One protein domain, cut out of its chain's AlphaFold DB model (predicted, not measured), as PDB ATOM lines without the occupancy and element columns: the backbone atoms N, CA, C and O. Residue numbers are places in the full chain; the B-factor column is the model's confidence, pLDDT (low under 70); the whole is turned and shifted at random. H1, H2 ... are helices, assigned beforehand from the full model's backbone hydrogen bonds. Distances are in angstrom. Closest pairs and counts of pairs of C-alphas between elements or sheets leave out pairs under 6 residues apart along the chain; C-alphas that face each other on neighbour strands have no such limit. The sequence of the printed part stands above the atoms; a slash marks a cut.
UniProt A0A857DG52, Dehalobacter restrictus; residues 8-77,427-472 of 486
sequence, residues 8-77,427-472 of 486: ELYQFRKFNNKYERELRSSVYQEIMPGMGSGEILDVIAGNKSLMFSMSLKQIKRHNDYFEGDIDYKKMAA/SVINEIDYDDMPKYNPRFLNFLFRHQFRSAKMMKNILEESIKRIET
ATOM      1  N   GLU A   8     138.503 137.340 116.374       83.50
ATOM      2  CA  GLU A   8     137.143 137.757 116.021       83.50
ATOM      3  C   GLU A   8     136.439 138.412 117.215       83.50
ATOM      4  O   GLU A   8     135.896 139.512 117.094       83.50
ATOM      5  N   LEU A   9     136.526 137.789 118.397       84.75
ATOM      6  CA  LEU A   9     136.015 138.359 119.645       84.75
ATOM      7  C   LEU A   9     136.671 139.716 119.958       84.75
ATOM      8  O   LEU A   9     136.010 140.646 120.427       84.75
ATOM      9  N   TYR A  10     137.968 139.846 119.686       79.00
ATOM     10  CA  TYR A  10     138.715 141.088 119.858       79.00
ATOM     11  C   TYR A  10     138.280 142.180 118.882       79.00
ATOM     12  O   TYR A  10     138.000 143.301 119.314       79.00
ATOM     13  N   GLN A  11     138.133 141.870 117.595       77.19
ATOM     14  CA  GLN A  11     137.596 142.834 116.632       77.19
ATOM     15  C   GLN A  11     136.176 143.270 117.003       77.19
ATOM     16  O   GLN A  11     135.869 144.459 116.950       77.19
ATOM     17  N   PHE A  12     135.323 142.350 117.456       85.62
ATOM     18  CA  PHE A  12     133.981 142.694 117.923       85.62
ATOM     19  C   PHE A  12     134.006 143.736 119.057       85.62
ATOM     20  O   PHE A  12     133.318 144.761 118.981       85.62
ATOM     21  N   ARG A  13     134.828 143.511 120.092       80.81
ATOM     22  CA  ARG A  13     134.931 144.403 121.262       80.81
ATOM     23  C   ARG A  13     135.529 145.760 120.927       80.81
ATOM     24  O   ARG A  13     135.092 146.777 121.462       80.81
ATOM     25  N   LYS A  14     136.489 145.797 120.010       76.25
ATOM     26  CA  LYS A  14     137.080 147.039 119.512       76.25
ATOM     27  C   LYS A  14     136.030 148.024 119.001       76.25
ATOM     28  O   LYS A  14     136.115 149.207 119.304       76.25
ATOM     29  N   PHE A  15     135.024 147.542 118.271       76.56
ATOM     30  CA  PHE A  15     133.972 148.407 117.735       76.56
ATOM     31  C   PHE A  15     132.822 148.647 118.713       76.56
ATOM     32  O   PHE A  15     132.141 149.667 118.598       76.56
ATOM     33  N   ASN A  16     132.579 147.742 119.662       84.19
ATOM     34  CA  ASN A  16     131.354 147.746 120.468       84.19
ATOM     35  C   ASN A  16     131.546 147.964 121.967       84.19
ATOM     36  O   ASN A  16     130.550 147.949 122.685       84.19
ATOM     37  N   ASN A  17     132.767 148.215 122.440       79.44
ATOM     38  CA  ASN A  17     132.974 148.591 123.837       79.44
ATOM     39  C   ASN A  17     132.199 149.866 124.206       79.44
ATOM     40  O   ASN A  17     131.807 150.673 123.350       79.44
ATOM     41  N   LYS A  18     131.958 150.030 125.505       78.19
ATOM     42  CA  LYS A  18     131.106 151.086 126.038       78.19
ATOM     43  C   LYS A  18     131.641 152.478 125.706       78.19
ATOM     44  O   LYS A  18     130.874 153.309 125.222       78.19
ATOM     45  N   TYR A  19     132.941 152.706 125.896       75.38
ATOM     46  CA  TYR A  19     133.581 153.993 125.608       75.38
ATOM     47  C   TYR A  19     133.356 154.443 124.155       75.38
ATOM     48  O   TYR A  19     132.887 155.552 123.888       75.38
ATOM     49  N   GLU A  20     133.603 153.546 123.202       76.25
ATOM     50  CA  GLU A  20     133.428 153.822 121.777       76.25
ATOM     51  C   GLU A  20     131.968 154.087 121.394       76.25
ATOM     52  O   GLU A  20     131.693 154.876 120.484       76.25
ATOM     53  N   ARG A  21     131.012 153.437 122.068       83.88
ATOM     54  CA  ARG A  21     129.575 153.661 121.851       83.88
ATOM     55  C   ARG A  21     129.120 155.009 122.404       83.88
ATOM     56  O   ARG A  21     128.360 155.707 121.733       83.88
ATOM     57  N   GLU A  22     129.632 155.422 123.561       81.25
ATOM     58  CA  GLU A  22     129.357 156.737 124.152       81.25
ATOM     59  C   GLU A  22     129.891 157.881 123.277       81.25
ATOM     60  O   GLU A  22     129.183 158.858 123.018       81.25
ATOM     61  N   LEU A  23     131.100 157.737 122.722       75.62
ATOM     62  CA  LEU A  23     131.699 158.734 121.829       75.62
ATOM     63  C   LEU A  23     130.903 158.974 120.541       75.62
ATOM     64  O   LEU A  23     130.984 160.064 119.954       75.62
ATOM     65  N   ARG A  24     130.176 157.959 120.072       82.12
ATOM     66  CA  ARG A  24     129.348 158.023 118.863       82.12
ATOM     67  C   ARG A  24     127.857 158.128 119.168       82.12
ATOM     68  O   ARG A  24     127.051 157.849 118.280       82.12
ATOM     69  N   SER A  25     127.515 158.554 120.386       83.19
ATOM     70  CA  SER A  25     126.137 158.550 120.848       83.19
ATOM     71  C   SER A  25     125.205 159.363 119.950       83.19
ATOM     72  O   SER A  25     125.511 160.503 119.585       83.19
ATOM     73  N   SER A  26     124.068 158.777 119.578       86.56
ATOM     74  CA  SER A  26     123.032 159.442 118.798       86.56
ATOM     75  C   SER A  26     121.634 158.937 119.141       86.56
ATOM     76  O   SER A  26     121.476 157.877 119.744       86.56
ATOM     77  N   VAL A  27     120.617 159.708 118.755       89.62
ATOM     78  CA  VAL A  27     119.211 159.358 118.977       89.62
ATOM     79  C   VAL A  27     118.709 158.588 117.762       89.62
ATOM     80  O   VAL A  27     118.472 159.175 116.708       89.62
ATOM     81  N   TYR A  28     118.569 157.273 117.912       90.88
ATOM     82  CA  TYR A  28     117.954 156.414 116.902       90.88
ATOM     83  C   TYR A  28     116.439 156.386 117.079       90.88
ATOM     84  O   TYR A  28     115.934 156.446 118.201       90.88
ATOM     85  N   GLN A  29     115.717 156.280 115.968       93.38
ATOM     86  CA  GLN A  29     114.278 156.048 115.992       93.38
ATOM     87  C   GLN A  29     113.995 154.587 116.352       93.38
ATOM     88  O   GLN A  29     114.702 153.684 115.899       93.38
ATOM     89  N   GLU A  30     112.963 154.352 117.156       93.38
ATOM     90  CA  GLU A  30     112.507 153.003 117.491       93.38
ATOM     91  C   GLU A  30     111.373 152.567 116.564       93.38
ATOM     92  O   GLU A  30     110.509 153.357 116.183       93.38
ATOM     93  N   ILE A  31     111.362 151.279 116.232       92.44
ATOM     94  CA  ILE A  31     110.250 150.632 115.553       92.44
ATOM     95  C   ILE A  31     109.146 150.390 116.583       92.44
ATOM     96  O   ILE A  31     109.259 149.513 117.444       92.44
ATOM     97  N   MET A  32     108.086 151.185 116.509       90.00
ATOM     98  CA  MET A  32     106.975 151.158 117.453       90.00
ATOM     99  C   MET A  32     105.959 150.056 117.112       90.00
ATOM    100  O   MET A  32     105.755 149.726 115.939       90.00
ATOM    101  N   PRO A  33     105.257 149.498 118.118       84.19
ATOM    102  CA  PRO A  33     104.146 148.587 117.872       84.19
ATOM    103  C   PRO A  33     103.079 149.228 116.973       84.19
ATOM    104  O   PRO A  33     102.640 150.345 117.229       84.19
ATOM    105  N   GLY A  34     102.632 148.498 115.947       83.38
ATOM    106  CA  GLY A  34     101.564 148.936 115.038       83.38
ATOM    107  C   GLY A  34     102.026 149.650 113.765       83.38
ATOM    108  O   GLY A  34     101.186 149.874 112.897       83.38
ATOM    109  N   MET A  35     103.322 149.951 113.618       89.38
ATOM    110  CA  MET A  35     103.869 150.517 112.378       89.38
ATOM    111  C   MET A  35     103.685 149.565 111.187       89.38
ATOM    112  O   MET A  35     103.866 148.348 111.305       89.38
ATOM    113  N   GLY A  36     103.342 150.130 110.030       87.50
ATOM    114  CA  GLY A  36     103.303 149.426 108.752       87.50
ATOM    115  C   GLY A  36     104.702 149.178 108.183       87.50
ATOM    116  O   GLY A  36     105.682 149.803 108.584       87.50
ATOM    117  N   SER A  37     104.810 148.288 107.195       87.06
ATOM    118  CA  SER A  37     106.102 147.921 106.595       87.06
ATOM    119  C   SER A  37     106.870 149.113 106.011       87.06
ATOM    120  O   SER A  37     108.083 149.175 106.174       87.06
ATOM    121  N   GLY A  38     106.183 150.070 105.379       91.50
ATOM    122  CA  GLY A  38     106.811 151.289 104.851       91.50
ATOM    123  C   GLY A  38     107.444 152.150 105.946       91.50
ATOM    124  O   GLY A  38     108.614 152.495 105.849       91.50
ATOM    125  N   GLU A  39     106.714 152.399 107.035       93.06
ATOM    126  CA  GLU A  39     107.211 153.199 108.162       93.06
ATOM    127  C   GLU A  39     108.412 152.527 108.848       93.06
ATOM    128  O   GLU A  39     109.359 153.194 109.258       93.06
ATOM    129  N   ILE A  40     108.403 151.192 108.945       89.94
ATOM    130  CA  ILE A  40     109.536 150.419 109.472       89.94
ATOM    131  C   ILE A  40     110.768 150.590 108.576       89.94
ATOM    132  O   ILE A  40     111.870 150.807 109.082       89.94
ATOM    133  N   LEU A  41     110.597 150.510 107.254       92.12
ATOM    134  CA  LEU A  41     111.691 150.714 106.303       92.12
ATOM    135  C   LEU A  41     112.258 152.137 106.389       92.12
ATOM    136  O   LEU A  41     113.478 152.292 106.338       92.12
ATOM    137  N   ASP A  42     111.409 153.144 106.593       93.94
ATOM    138  CA  ASP A  42     111.837 154.535 106.777       93.94
ATOM    139  C   ASP A  42     112.666 154.711 108.059       93.94
ATOM    140  O   ASP A  42     113.739 155.321 108.020       93.94
ATOM    141  N   VAL A  43     112.235 154.112 109.178       93.44
ATOM    142  CA  VAL A  43     113.008 154.090 110.434       93.44
ATOM    143  C   VAL A  43     114.370 153.426 110.225       93.44
ATOM    144  O   VAL A  43     115.399 153.976 110.625       93.44
ATOM    145  N   ILE A  44     114.402 152.262 109.567       91.56
ATOM    146  CA  ILE A  44     115.649 151.537 109.285       91.56
ATOM    147  C   ILE A  44     116.574 152.386 108.402       91.56
ATOM    148  O   ILE A  44     117.760 152.512 108.711       91.56
ATOM    149  N   ALA A  45     116.058 153.012 107.343       90.56
ATOM    150  CA  ALA A  45     116.838 153.853 106.435       90.56
ATOM    151  C   ALA A  45     117.378 155.123 107.118       90.56
ATOM    152  O   ALA A  45     118.543 155.500 106.921       90.56
ATOM    153  N   GLY A  46     116.562 155.767 107.956       91.62
ATOM    154  CA  GLY A  46     116.965 156.917 108.765       91.62
ATOM    155  C   GLY A  46     118.078 156.549 109.745       91.62
ATOM    156  O   GLY A  46     119.140 157.182 109.762       91.62
ATOM    157  N   ASN A  47     117.888 155.457 110.489       91.94
ATOM    158  CA  ASN A  47     118.892 154.939 111.411       91.94
ATOM    159  C   ASN A  47     120.175 154.532 110.677       91.94
ATOM    160  O   ASN A  47     121.254 154.916 111.120       91.94
ATOM    161  N   LYS A  48     120.093 153.847 109.528       88.56
ATOM    162  CA  LYS A  48     121.254 153.501 108.683       88.56
ATOM    163  C   LYS A  48     122.068 154.742 108.320       88.56
ATOM    164  O   LYS A  48     123.288 154.749 108.484       88.56
ATOM    165  N   SER A  49     121.403 155.801 107.866       87.44
ATOM    166  CA  SER A  49     122.058 157.051 107.461       87.44
ATOM    167  C   SER A  49     122.809 157.697 108.629       87.44
ATOM    168  O   SER A  49     123.967 158.109 108.498       87.44
ATOM    169  N   LEU A  50     122.176 157.724 109.805       88.44
ATOM    170  CA  LEU A  50     122.789 158.218 111.031       88.44
ATOM    171  C   LEU A  50     123.990 157.355 111.431       88.44
ATOM    172  O   LEU A  50     125.070 157.891 111.699       88.44
ATOM    173  N   MET A  51     123.826 156.028 111.392       86.94
ATOM    174  CA  MET A  51     124.867 155.072 111.748       86.94
ATOM    175  C   MET A  51     126.105 155.219 110.878       86.94
ATOM    176  O   MET A  51     127.204 155.321 111.425       86.94
ATOM    177  N   PHE A  52     125.917 155.314 109.559       85.12
ATOM    178  CA  PHE A  52     126.974 155.573 108.587       85.12
ATOM    179  C   PHE A  52     127.748 156.850 108.939       85.12
ATOM    180  O   PHE A  52     128.974 156.828 109.063       85.12
ATOM    181  N   SER A  53     127.042 157.961 109.187       84.44
ATOM    182  CA  SER A  53     127.679 159.244 109.521       84.44
ATOM    183  C   SER A  53     128.517 159.178 110.807       84.44
ATOM    184  O   SER A  53     129.608 159.750 110.878       84.44
ATOM    185  N   MET A  54     128.027 158.459 111.821       85.44
ATOM    186  CA  MET A  54     128.694 158.335 113.115       85.44
ATOM    187  C   MET A  54     129.891 157.386 113.043       85.44
ATOM    188  O   MET A  54     130.933 157.684 113.628       85.44
ATOM    189  N   SER A  55     129.797 156.312 112.259       80.44
ATOM    190  CA  SER A  55     130.916 155.407 111.989       80.44
ATOM    191  C   SER A  55     132.062 156.107 111.248       80.44
ATOM    192  O   SER A  55     133.218 155.893 111.598       80.44
ATOM    193  N   LEU A  56     131.788 157.019 110.305       78.94
ATOM    194  CA  LEU A  56     132.848 157.821 109.670       78.94
ATOM    195  C   LEU A  56     133.572 158.744 110.650       78.94
ATOM    196  O   LEU A  56     134.795 158.885 110.590       78.94
ATOM    197  N   LYS A  57     132.832 159.367 111.575       78.19
ATOM    198  CA  LYS A  57     133.437 160.173 112.647       78.19
ATOM    199  C   LYS A  57     134.317 159.310 113.548       78.19
ATOM    200  O   LYS A  57     135.390 159.765 113.928       78.19
ATOM    201  N   GLN A  58     133.877 158.092 113.865       75.38
ATOM    202  CA  GLN A  58     134.647 157.134 114.655       75.38
ATOM    203  C   GLN A  58     135.947 156.740 113.943       75.38
ATOM    204  O   GLN A  58     137.018 156.911 114.513       75.38
ATOM    205  N   ILE A  59     135.870 156.315 112.677       72.31
ATOM    206  CA  ILE A  59     137.041 155.951 111.861       72.31
ATOM    207  C   ILE A  59     138.050 157.109 111.811       72.31
ATOM    208  O   ILE A  59     139.233 156.905 112.051       72.31
ATOM    209  N   LYS A  60     137.585 158.346 111.583       71.06
ATOM    210  CA  LYS A  60     138.457 159.531 111.536       71.06
ATOM    211  C   LYS A  60     139.159 159.830 112.869       71.06
ATOM    212  O   LYS A  60     140.271 160.349 112.859       71.06
ATOM    213  N   ARG A  61     138.504 159.564 114.006       67.50
ATOM    214  CA  ARG A  61     139.085 159.752 115.350       67.50
ATOM    215  C   ARG A  61     140.159 158.717 115.670       67.50
ATOM    216  O   ARG A  61     141.033 159.005 116.475       67.50
ATOM    217  N   HIS A  62     140.079 157.564 115.022       62.72
ATOM    218  CA  HIS A  62     140.841 156.370 115.341       62.72
ATOM    219  C   HIS A  62     141.563 155.831 114.102       62.72
ATOM    220  O   HIS A  62     141.455 154.655 113.757       62.72
ATOM    221  N   ASN A  63     142.288 156.707 113.399       56.69
ATOM    222  CA  ASN A  63     143.080 156.312 112.229       56.69
ATOM    223  C   ASN A  63     144.163 155.272 112.600       56.69
ATOM    224  O   ASN A  63     144.559 154.463 111.770       56.69
ATOM    225  N   ASP A  64     144.588 155.291 113.863       54.28
ATOM    226  CA  ASP A  64     145.529 154.404 114.546       54.28
ATOM    227  C   ASP A  64     144.903 153.101 115.063       54.28
ATOM    228  O   ASP A  64     145.620 152.128 115.258       54.28
ATOM    229  N   TYR A  65     143.575 153.005 115.230       50.41
ATOM    230  CA  TYR A  65     142.951 151.740 115.646       50.41
ATOM    231  C   TYR A  65     143.178 150.628 114.621       50.41
ATOM    232  O   TYR A  65     143.005 149.461 114.951       50.41
ATOM    233  N   PHE A  66     143.559 150.937 113.383       50.69
ATOM    234  CA  PHE A  66     143.937 149.941 112.379       50.69
ATOM    235  C   PHE A  66     145.396 149.463 112.503       50.69
ATOM    236  O   PHE A  66     145.779 148.549 111.777       50.69
ATOM    237  N   GLU A  67     146.175 150.002 113.447       42.62
ATOM    238  CA  GLU A  67     147.565 149.629 113.711       42.62
ATOM    239  C   GLU A  67     147.781 149.293 115.202       42.62
ATOM    240  O   GLU A  67     147.844 150.167 116.062       42.62
ATOM    241  N   GLY A  68     147.933 147.999 115.509       51.44
ATOM    242  CA  GLY A  68     148.358 147.498 116.824       51.44
ATOM    243  C   GLY A  68     147.316 146.675 117.593       51.44
ATOM    244  O   GLY A  68     146.108 146.793 117.389       51.44
ATOM    245  N   ASP A  69     147.812 145.820 118.493       47.72
ATOM    246  CA  ASP A  69     146.994 145.020 119.408       47.72
ATOM    247  C   ASP A  69     146.426 145.893 120.536       47.72
ATOM    248  O   ASP A  69     147.143 146.663 121.179       47.72
ATOM    249  N   ILE A  70     145.130 145.751 120.820       51.47
ATOM    250  CA  ILE A  70     144.487 146.423 121.954       51.47
ATOM    251  C   ILE A  70     144.990 145.800 123.261       51.47
ATOM    252  O   ILE A  70     144.839 144.600 123.498       51.47
ATOM    253  N   ASP A  71     145.542 146.627 124.152       51.12
ATOM    254  CA  ASP A  71     145.910 146.215 125.510       51.12
ATOM    255  C   ASP A  71     144.655 146.118 126.393       51.12
ATOM    256  O   ASP A  71     144.279 147.040 127.125       51.12
ATOM    257  N   TYR A  72     143.980 144.972 126.328       50.69
ATOM    258  CA  TYR A  72     142.760 144.722 127.097       50.69
ATOM    259  C   TYR A  72     142.977 144.705 128.615       50.69
ATOM    260  O   TYR A  72     142.009 144.887 129.351       50.69
ATOM    261  N   LYS A  73     144.214 144.549 129.115       44.53
ATOM    262  CA  LYS A  73     144.489 144.701 130.554       44.53
ATOM    263  C   LYS A  73     144.288 146.152 130.992       44.53
ATOM    264  O   LYS A  73     143.832 146.388 132.108       44.53
ATOM    265  N   LYS A  74     144.543 147.116 130.099       42.22
ATOM    266  CA  LYS A  74     144.188 148.526 130.309       42.22
ATOM    267  C   LYS A  74     142.695 148.785 130.141       42.22
ATOM    268  O   LYS A  74     142.174 149.566 130.919       42.22
ATOM    269  N   MET A  75     141.984 148.113 129.227       47.97
ATOM    270  CA  MET A  75     140.513 148.234 129.139       47.97
ATOM    271  C   MET A  75     139.803 147.658 130.370       47.97
ATOM    272  O   MET A  75     138.910 148.302 130.900       47.97
ATOM    273  N   ALA A  76     140.248 146.509 130.888       46.38
ATOM    274  CA  ALA A  76     139.749 145.934 132.139       46.38
ATOM    275  C   ALA A  76     140.007 146.839 133.363       46.38
ATOM    276  O   ALA A  76     139.272 146.772 134.344       46.38
ATOM    277  N   ALA A  77     141.044 147.685 133.305       39.78
ATOM    278  CA  ALA A  77     141.349 148.693 134.321       39.78
ATOM    279  C   ALA A  77     140.669 150.059 134.070       39.78
ATOM    280  O   ALA A  77     140.525 150.835 135.011       39.78
ATOM    281  N   SER A 427     128.925 135.954 117.130       93.81
ATOM    282  CA  SER A 427     129.054 135.507 115.738       93.81
ATOM    283  C   SER A 427     127.861 135.948 114.879       93.81
ATOM    284  O   SER A 427     128.045 136.564 113.832       93.81
ATOM    285  N   VAL A 428     126.633 135.727 115.361       93.56
ATOM    286  CA  VAL A 428     125.405 136.094 114.641       93.56
ATOM    287  C   VAL A 428     125.314 137.603 114.424       93.56
ATOM    288  O   VAL A 428     125.086 138.053 113.301       93.56
ATOM    289  N   ILE A 429     125.503 138.411 115.473       93.00
ATOM    290  CA  ILE A 429     125.339 139.866 115.350       93.00
ATOM    291  C   ILE A 429     126.484 140.517 114.564       93.00
ATOM    292  O   ILE A 429     126.282 141.557 113.937       93.00
ATOM    293  N   ASN A 430     127.671 139.904 114.544       90.69
ATOM    294  CA  ASN A 430     128.823 140.397 113.790       90.69
ATOM    295  C   ASN A 430     128.690 140.197 112.263       90.69
ATOM    296  O   ASN A 430     129.382 140.866 111.494       90.69
ATOM    297  N   GLU A 431     127.757 139.350 111.824       88.44
ATOM    298  CA  GLU A 431     127.444 139.111 110.408       88.44
ATOM    299  C   GLU A 431     126.313 139.982 109.849       88.44
ATOM    300  O   GLU A 431     126.039 139.949 108.642       88.44
ATOM    301  N   ILE A 432     125.655 140.771 110.702       89.69
ATOM    302  CA  ILE A 432     124.560 141.653 110.292       89.69
ATOM    303  C   ILE A 432     125.123 142.783 109.435       89.69
ATOM    304  O   ILE A 432     126.096 143.429 109.819       89.69
ATOM    305  N   ASP A 433     124.484 143.060 108.303       87.06
ATOM    306  CA  ASP A 433     124.700 144.270 107.512       87.06
ATOM    307  C   ASP A 433     123.466 145.192 107.566       87.06
ATOM    308  O   ASP A 433     122.367 144.758 107.915       87.06
ATOM    309  N   TYR A 434     123.630 146.478 107.246       78.62
ATOM    310  CA  TYR A 434     122.510 147.421 107.203       78.62
ATOM    311  C   TYR A 434     121.461 147.053 106.162       78.62
ATOM    312  O   TYR A 434     120.270 147.207 106.425       78.62
ATOM    313  N   ASP A 435     121.889 146.576 104.994       82.38
ATOM    314  CA  ASP A 435     120.972 146.223 103.905       82.38
ATOM    315  C   ASP A 435     120.127 144.995 104.248       82.38
ATOM    316  O   ASP A 435     119.024 144.812 103.738       82.38
ATOM    317  N   ASP A 436     120.620 144.199 105.190       86.88
ATOM    318  CA  ASP A 436     119.954 143.030 105.722       86.88
ATOM    319  C   ASP A 436     118.965 143.356 106.851       86.88
ATOM    320  O   ASP A 436     118.134 142.511 107.180       86.88
ATOM    321  N   MET A 437     119.016 144.551 107.455       88.88
ATOM    322  CA  MET A 437     118.213 144.893 108.639       88.88
ATOM    323  C   MET A 437     116.705 144.614 108.499       88.88
ATOM    324  O   MET A 437     116.142 144.064 109.444       88.88
ATOM    325  N   PRO A 438     116.040 144.891 107.358       90.69
ATOM    326  CA  PRO A 438     114.605 144.633 107.205       90.69
ATOM    327  C   PRO A 438     114.169 143.170 107.379       90.69
ATOM    328  O   PRO A 438     112.980 142.921 107.559       90.69
ATOM    329  N   LYS A 439     115.094 142.199 107.316       92.44
ATOM    330  CA  LYS A 439     114.773 140.772 107.495       92.44
ATOM    331  C   LYS A 439     114.679 140.341 108.960       92.44
ATOM    332  O   LYS A 439     114.230 139.232 109.233       92.44
ATOM    333  N   TYR A 440     115.138 141.181 109.885       95.06
ATOM    334  CA  TYR A 440     115.226 140.839 111.297       95.06
ATOM    335  C   TYR A 440     114.022 141.329 112.097       95.06
ATOM    336  O   TYR A 440     113.328 142.279 111.734       95.06
ATOM    337  N   ASN A 441     113.826 140.692 113.244       95.25
ATOM    338  CA  ASN A 441     112.853 141.053 114.257       95.25
ATOM    339  C   ASN A 441     113.006 142.533 114.687       95.25
ATOM    340  O   ASN A 441     114.064 142.922 115.188       95.25
ATOM    341  N   PRO A 442     111.951 143.365 114.579       94.31
ATOM    342  CA  PRO A 442     111.959 144.752 115.046       94.31
ATOM    343  C   PRO A 442     112.374 144.972 116.508       94.31
ATOM    344  O   PRO A 442     113.011 145.978 116.812       94.31
ATOM    345  N   ARG A 443     112.054 144.048 117.424       94.69
ATOM    346  CA  ARG A 443     112.482 144.118 118.834       94.69
ATOM    347  C   ARG A 443     113.991 143.964 118.956       94.69
ATOM    348  O   ARG A 443     114.644 144.741 119.651       94.69
ATOM    349  N   PHE A 444     114.543 143.018 118.205       95.88
ATOM    350  CA  PHE A 444     115.980 142.826 118.100       95.88
ATOM    351  C   PHE A 444     116.672 144.051 117.478       95.88
ATOM    352  O   PHE A 444     117.653 144.543 118.033       95.88
ATOM    353  N   LEU A 445     116.130 144.618 116.397       94.69
ATOM    354  CA  LEU A 445     116.669 145.847 115.798       94.69
ATOM    355  C   LEU A 445     116.643 147.027 116.775       94.69
ATOM    356  O   LEU A 445     117.656 147.704 116.938       94.69
ATOM    357  N   ASN A 446     115.532 147.236 117.486       94.88
ATOM    358  CA  ASN A 446     115.436 148.273 118.514       94.88
ATOM    359  C   ASN A 446     116.476 148.076 119.617       94.88
ATOM    360  O   ASN A 446     117.054 149.051 120.099       94.88
ATOM    361  N   PHE A 447     116.754 146.833 120.018       94.19
ATOM    362  CA  PHE A 447     117.855 146.552 120.930       94.19
ATOM    363  C   PHE A 447     119.193 147.043 120.351       94.19
ATOM    364  O   PHE A 447     119.901 147.791 121.028       94.19
ATOM    365  N   LEU A 448     119.524 146.682 119.106       93.00
ATOM    366  CA  LEU A 448     120.772 147.099 118.456       93.00
ATOM    367  C   LEU A 448     120.876 148.625 118.306       93.00
ATOM    368  O   LEU A 448     121.956 149.184 118.504       93.00
ATOM    369  N   PHE A 449     119.769 149.303 117.993       91.94
ATOM    370  CA  PHE A 449     119.703 150.760 117.852       91.94
ATOM    371  C   PHE A 449     119.924 151.471 119.188       91.94
ATOM    372  O   PHE A 449     120.814 152.317 119.281       91.94
ATOM    373  N   ARG A 450     119.189 151.080 120.241       91.06
ATOM    374  CA  ARG A 450     119.357 151.622 121.603       91.06
ATOM    375  C   ARG A 450     120.795 151.478 122.093       91.06
ATOM    376  O   ARG A 450     121.342 152.393 122.704       91.06
ATOM    377  N   HIS A 451     121.419 150.350 121.766       90.00
ATOM    378  CA  HIS A 451     122.787 150.032 122.156       90.00
ATOM    379  C   HIS A 451     123.825 150.423 121.106       90.00
ATOM    380  O   HIS A 451     124.983 150.060 121.263       90.00
ATOM    381  N   GLN A 452     123.455 151.162 120.057       89.94
ATOM    382  CA  GLN A 452     124.375 151.740 119.065       89.94
ATOM    383  C   GLN A 452     125.400 150.740 118.506       89.94
ATOM    384  O   GLN A 452     126.576 151.061 118.273       89.94
ATOM    385  N   PHE A 453     124.932 149.509 118.320       90.56
ATOM    386  CA  PHE A 453     125.732 148.378 117.885       90.56
ATOM    387  C   PHE A 453     126.269 148.584 116.462       90.56
ATOM    388  O   PHE A 453     125.610 149.202 115.619       90.56
ATOM    389  N   ARG A 454     127.472 148.066 116.192       86.31
ATOM    390  CA  ARG A 454     128.097 148.017 114.866       86.31
ATOM    391  C   ARG A 454     128.770 146.671 114.660       86.31
ATOM    392  O   ARG A 454     129.690 146.326 115.394       86.31
ATOM    393  N   SER A 455     128.374 145.940 113.629       87.75
ATOM    394  CA  SER A 455     129.095 144.727 113.253       87.75
ATOM    395  C   SER A 455     130.415 145.068 112.543       87.75
ATOM    396  O   SER A 455     130.560 146.140 111.944       87.75
ATOM    397  N   ALA A 456     131.386 144.154 112.564       77.75
ATOM    398  CA  ALA A 456     132.619 144.304 111.792       77.75
ATOM    399  C   ALA A 456     132.325 144.397 110.284       77.75
ATOM    400  O   ALA A 456     132.951 145.185 109.571       77.75
ATOM    401  N   LYS A 457     131.325 143.648 109.809       83.06
ATOM    402  CA  LYS A 457     130.861 143.666 108.418       83.06
ATOM    403  C   LYS A 457     130.300 145.027 108.005       83.06
ATOM    404  O   LYS A 457     130.722 145.567 106.986       83.06
ATOM    405  N   MET A 458     129.452 145.632 108.843       86.06
ATOM    406  CA  MET A 458     128.951 146.997 108.650       86.06
ATOM    407  C   MET A 458     130.108 147.992 108.528       86.06
ATOM    408  O   MET A 458     130.121 148.827 107.628       86.06
ATOM    409  N   MET A 459     131.091 147.908 109.431       80.25
ATOM    410  CA  MET A 459     132.238 148.819 109.433       80.25
ATOM    411  C   MET A 459     133.104 148.659 108.180       80.25
ATOM    412  O   MET A 459     133.517 149.660 107.592       80.25
ATOM    413  N   LYS A 460     133.330 147.419 107.733       78.94
ATOM    414  CA  LYS A 460     134.045 147.124 106.487       78.94
ATOM    415  C   LYS A 460     133.326 147.713 105.269       78.94
ATOM    416  O   LYS A 460     133.956 148.408 104.477       78.94
ATOM    417  N   ASN A 461     132.016 147.508 105.158       81.88
ATOM    418  CA  ASN A 461     131.230 148.024 104.038       81.88
ATOM    419  C   ASN A 461     131.219 149.561 104.005       81.88
ATOM    420  O   ASN A 461     131.396 150.157 102.943       81.88
ATOM    421  N   ILE A 462     131.119 150.217 105.168       78.88
ATOM    422  CA  ILE A 462     131.227 151.682 105.277       78.88
ATOM    423  C   ILE A 462     132.579 152.185 104.753       78.88
ATOM    424  O   ILE A 462     132.626 153.185 104.031       78.88
ATOM    425  N   LEU A 463     133.678 151.513 105.109       74.38
ATOM    426  CA  LEU A 463     135.020 151.864 104.634       74.38
ATOM    427  C   LEU A 463     135.127 151.714 103.112       74.38
ATOM    428  O   LEU A 463     135.558 152.648 102.438       74.38
ATOM    429  N   GLU A 464     134.679 150.583 102.564       78.12
ATOM    430  CA  GLU A 464     134.705 150.319 101.120       78.12
ATOM    431  C   GLU A 464     133.860 151.326 100.324       78.12
ATOM    432  O   GLU A 464     134.313 151.852  99.306       78.12
ATOM    433  N   GLU A 465     132.648 151.647 100.788       76.88
ATOM    434  CA  GLU A 465     131.807 152.676 100.166       76.88
ATOM    435  C   GLU A 465     132.453 154.062 100.211       76.88
ATOM    436  O   GLU A 465     132.346 154.840  99.259       76.88
ATOM    437  N   SER A 466     133.139 154.383 101.307       70.75
ATOM    438  CA  SER A 466     133.808 155.674 101.473       70.75
ATOM    439  C   SER A 466     134.996 155.820 100.533       70.75
ATOM    440  O   SER A 466     135.133 156.867  99.903       70.75
ATOM    441  N   ILE A 467     135.799 154.764 100.373       68.19
ATOM    442  CA  ILE A 467     136.903 154.719  99.406       68.19
ATOM    443  C   ILE A 467     136.361 154.907  97.988       68.19
ATOM    444  O   ILE A 467     136.807 155.812  97.288       68.19
ATOM    445  N   LYS A 468     135.314 154.164  97.595       70.50
ATOM    446  CA  LYS A 468     134.673 154.324  96.276       70.50
ATOM    447  C   LYS A 468     134.206 155.761  96.027       70.50
ATOM    448  O   LYS A 468     134.399 156.289  94.935       70.50
ATOM    449  N   ARG A 469     133.620 156.427  97.030       64.19
ATOM    450  CA  ARG A 469     133.182 157.835  96.927       64.19
ATOM    451  C   ARG A 469     134.340 158.831  96.805       64.19
ATOM    452  O   ARG A 469     134.121 159.906  96.252       64.19
ATOM    453  N   ILE A 470     135.525 158.502  97.324       60.25
ATOM    454  CA  ILE A 470     136.752 159.307  97.200       60.25
ATOM    455  C   ILE A 470     137.421 159.075  95.836       60.25
ATOM    456  O   ILE A 470     137.869 160.029  95.209       60.25
ATOM    457  N   GLU A 471     137.463 157.826  95.371       49.31
ATOM    458  CA  GLU A 471     138.082 157.420  94.100       49.31
ATOM    459  C   GLU A 471     137.216 157.732  92.872       49.31
ATOM    460  O   GLU A 471     137.719 157.771  91.749       49.31
ATOM    461  N   THR A 472     135.918 157.992  93.061       46.47
ATOM    462  CA  THR A 472     135.072 158.527  91.990       46.47
ATOM    463  C   THR A 472     135.597 159.921  91.632       46.47
ATOM    464  O   THR A 472     135.602 160.785  92.511       46.47
TER     465      THR A 472
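AT A GLANCE: This is residues 8 to 77 and 427 to 472 of the 486 residues of a protein of Dehalobacter restrictus (UniProt A0A857DG52). One long helix, H3, makes a beam along the longest axis, and H7 crosses it about perpendicular; residues 467 to 472, of which 467 to 471 belong to H7, stick out free. H6 runs beside part of H3, H1 meets the first residue of H7, and H4 sits far out past one end of H3. The printed part has 116 residues with seven named helices, H1 to H7, no named strand, and the class all helix. It is compact, with a radius of gyration of the C-alphas of 15.1 A and spans of 46 by 40 by 24 A.

IN THESE COORDINATES: Find C-alpha 8 at (137.143, 137.757, 116.021), where H1, residues 8 to 16, begins. H2 is residues 18 to 23. At C-alpha 37, (106.102, 147.921, 106.595), H3 begins and runs 36.1 A to residue 61. H4 is residues 72 to 77, H5 427 to 430 and H6 442 to 450. H7, residues 456 to 471, runs 22.7 A to C-alpha 471 at (138.082, 157.420, 94.100).

HOW THE PARTS SIT: H1 and H7 only just touch, with 3 pairs of C-alphas within 8 A, through residue 456 of H7 alone; the closest C-alphas are those of Phe 12 and Ala 456, 6.5 A. Look next at H3 and H7, which touch about perpendicular at 75 degrees, closest at C-alphas 52 and 462, 6.6 A. H3 and H6 are close but not clearly touching, at a shallow tilt of 28 degrees, the same way. In H1, H2, H3, H4, H6 and H7 every O i to N i+4 pair is within hydrogen-bond range; H5 is too short for one.

THE WHOLE: Residues 78 to 426 are not printed; C-alphas 77 and 427 are 25.9 A apart. The links H2 to H3 and H5 to H6 are long. Confidence is under 70 at residues 61 to 77, 467 and 469 to 472.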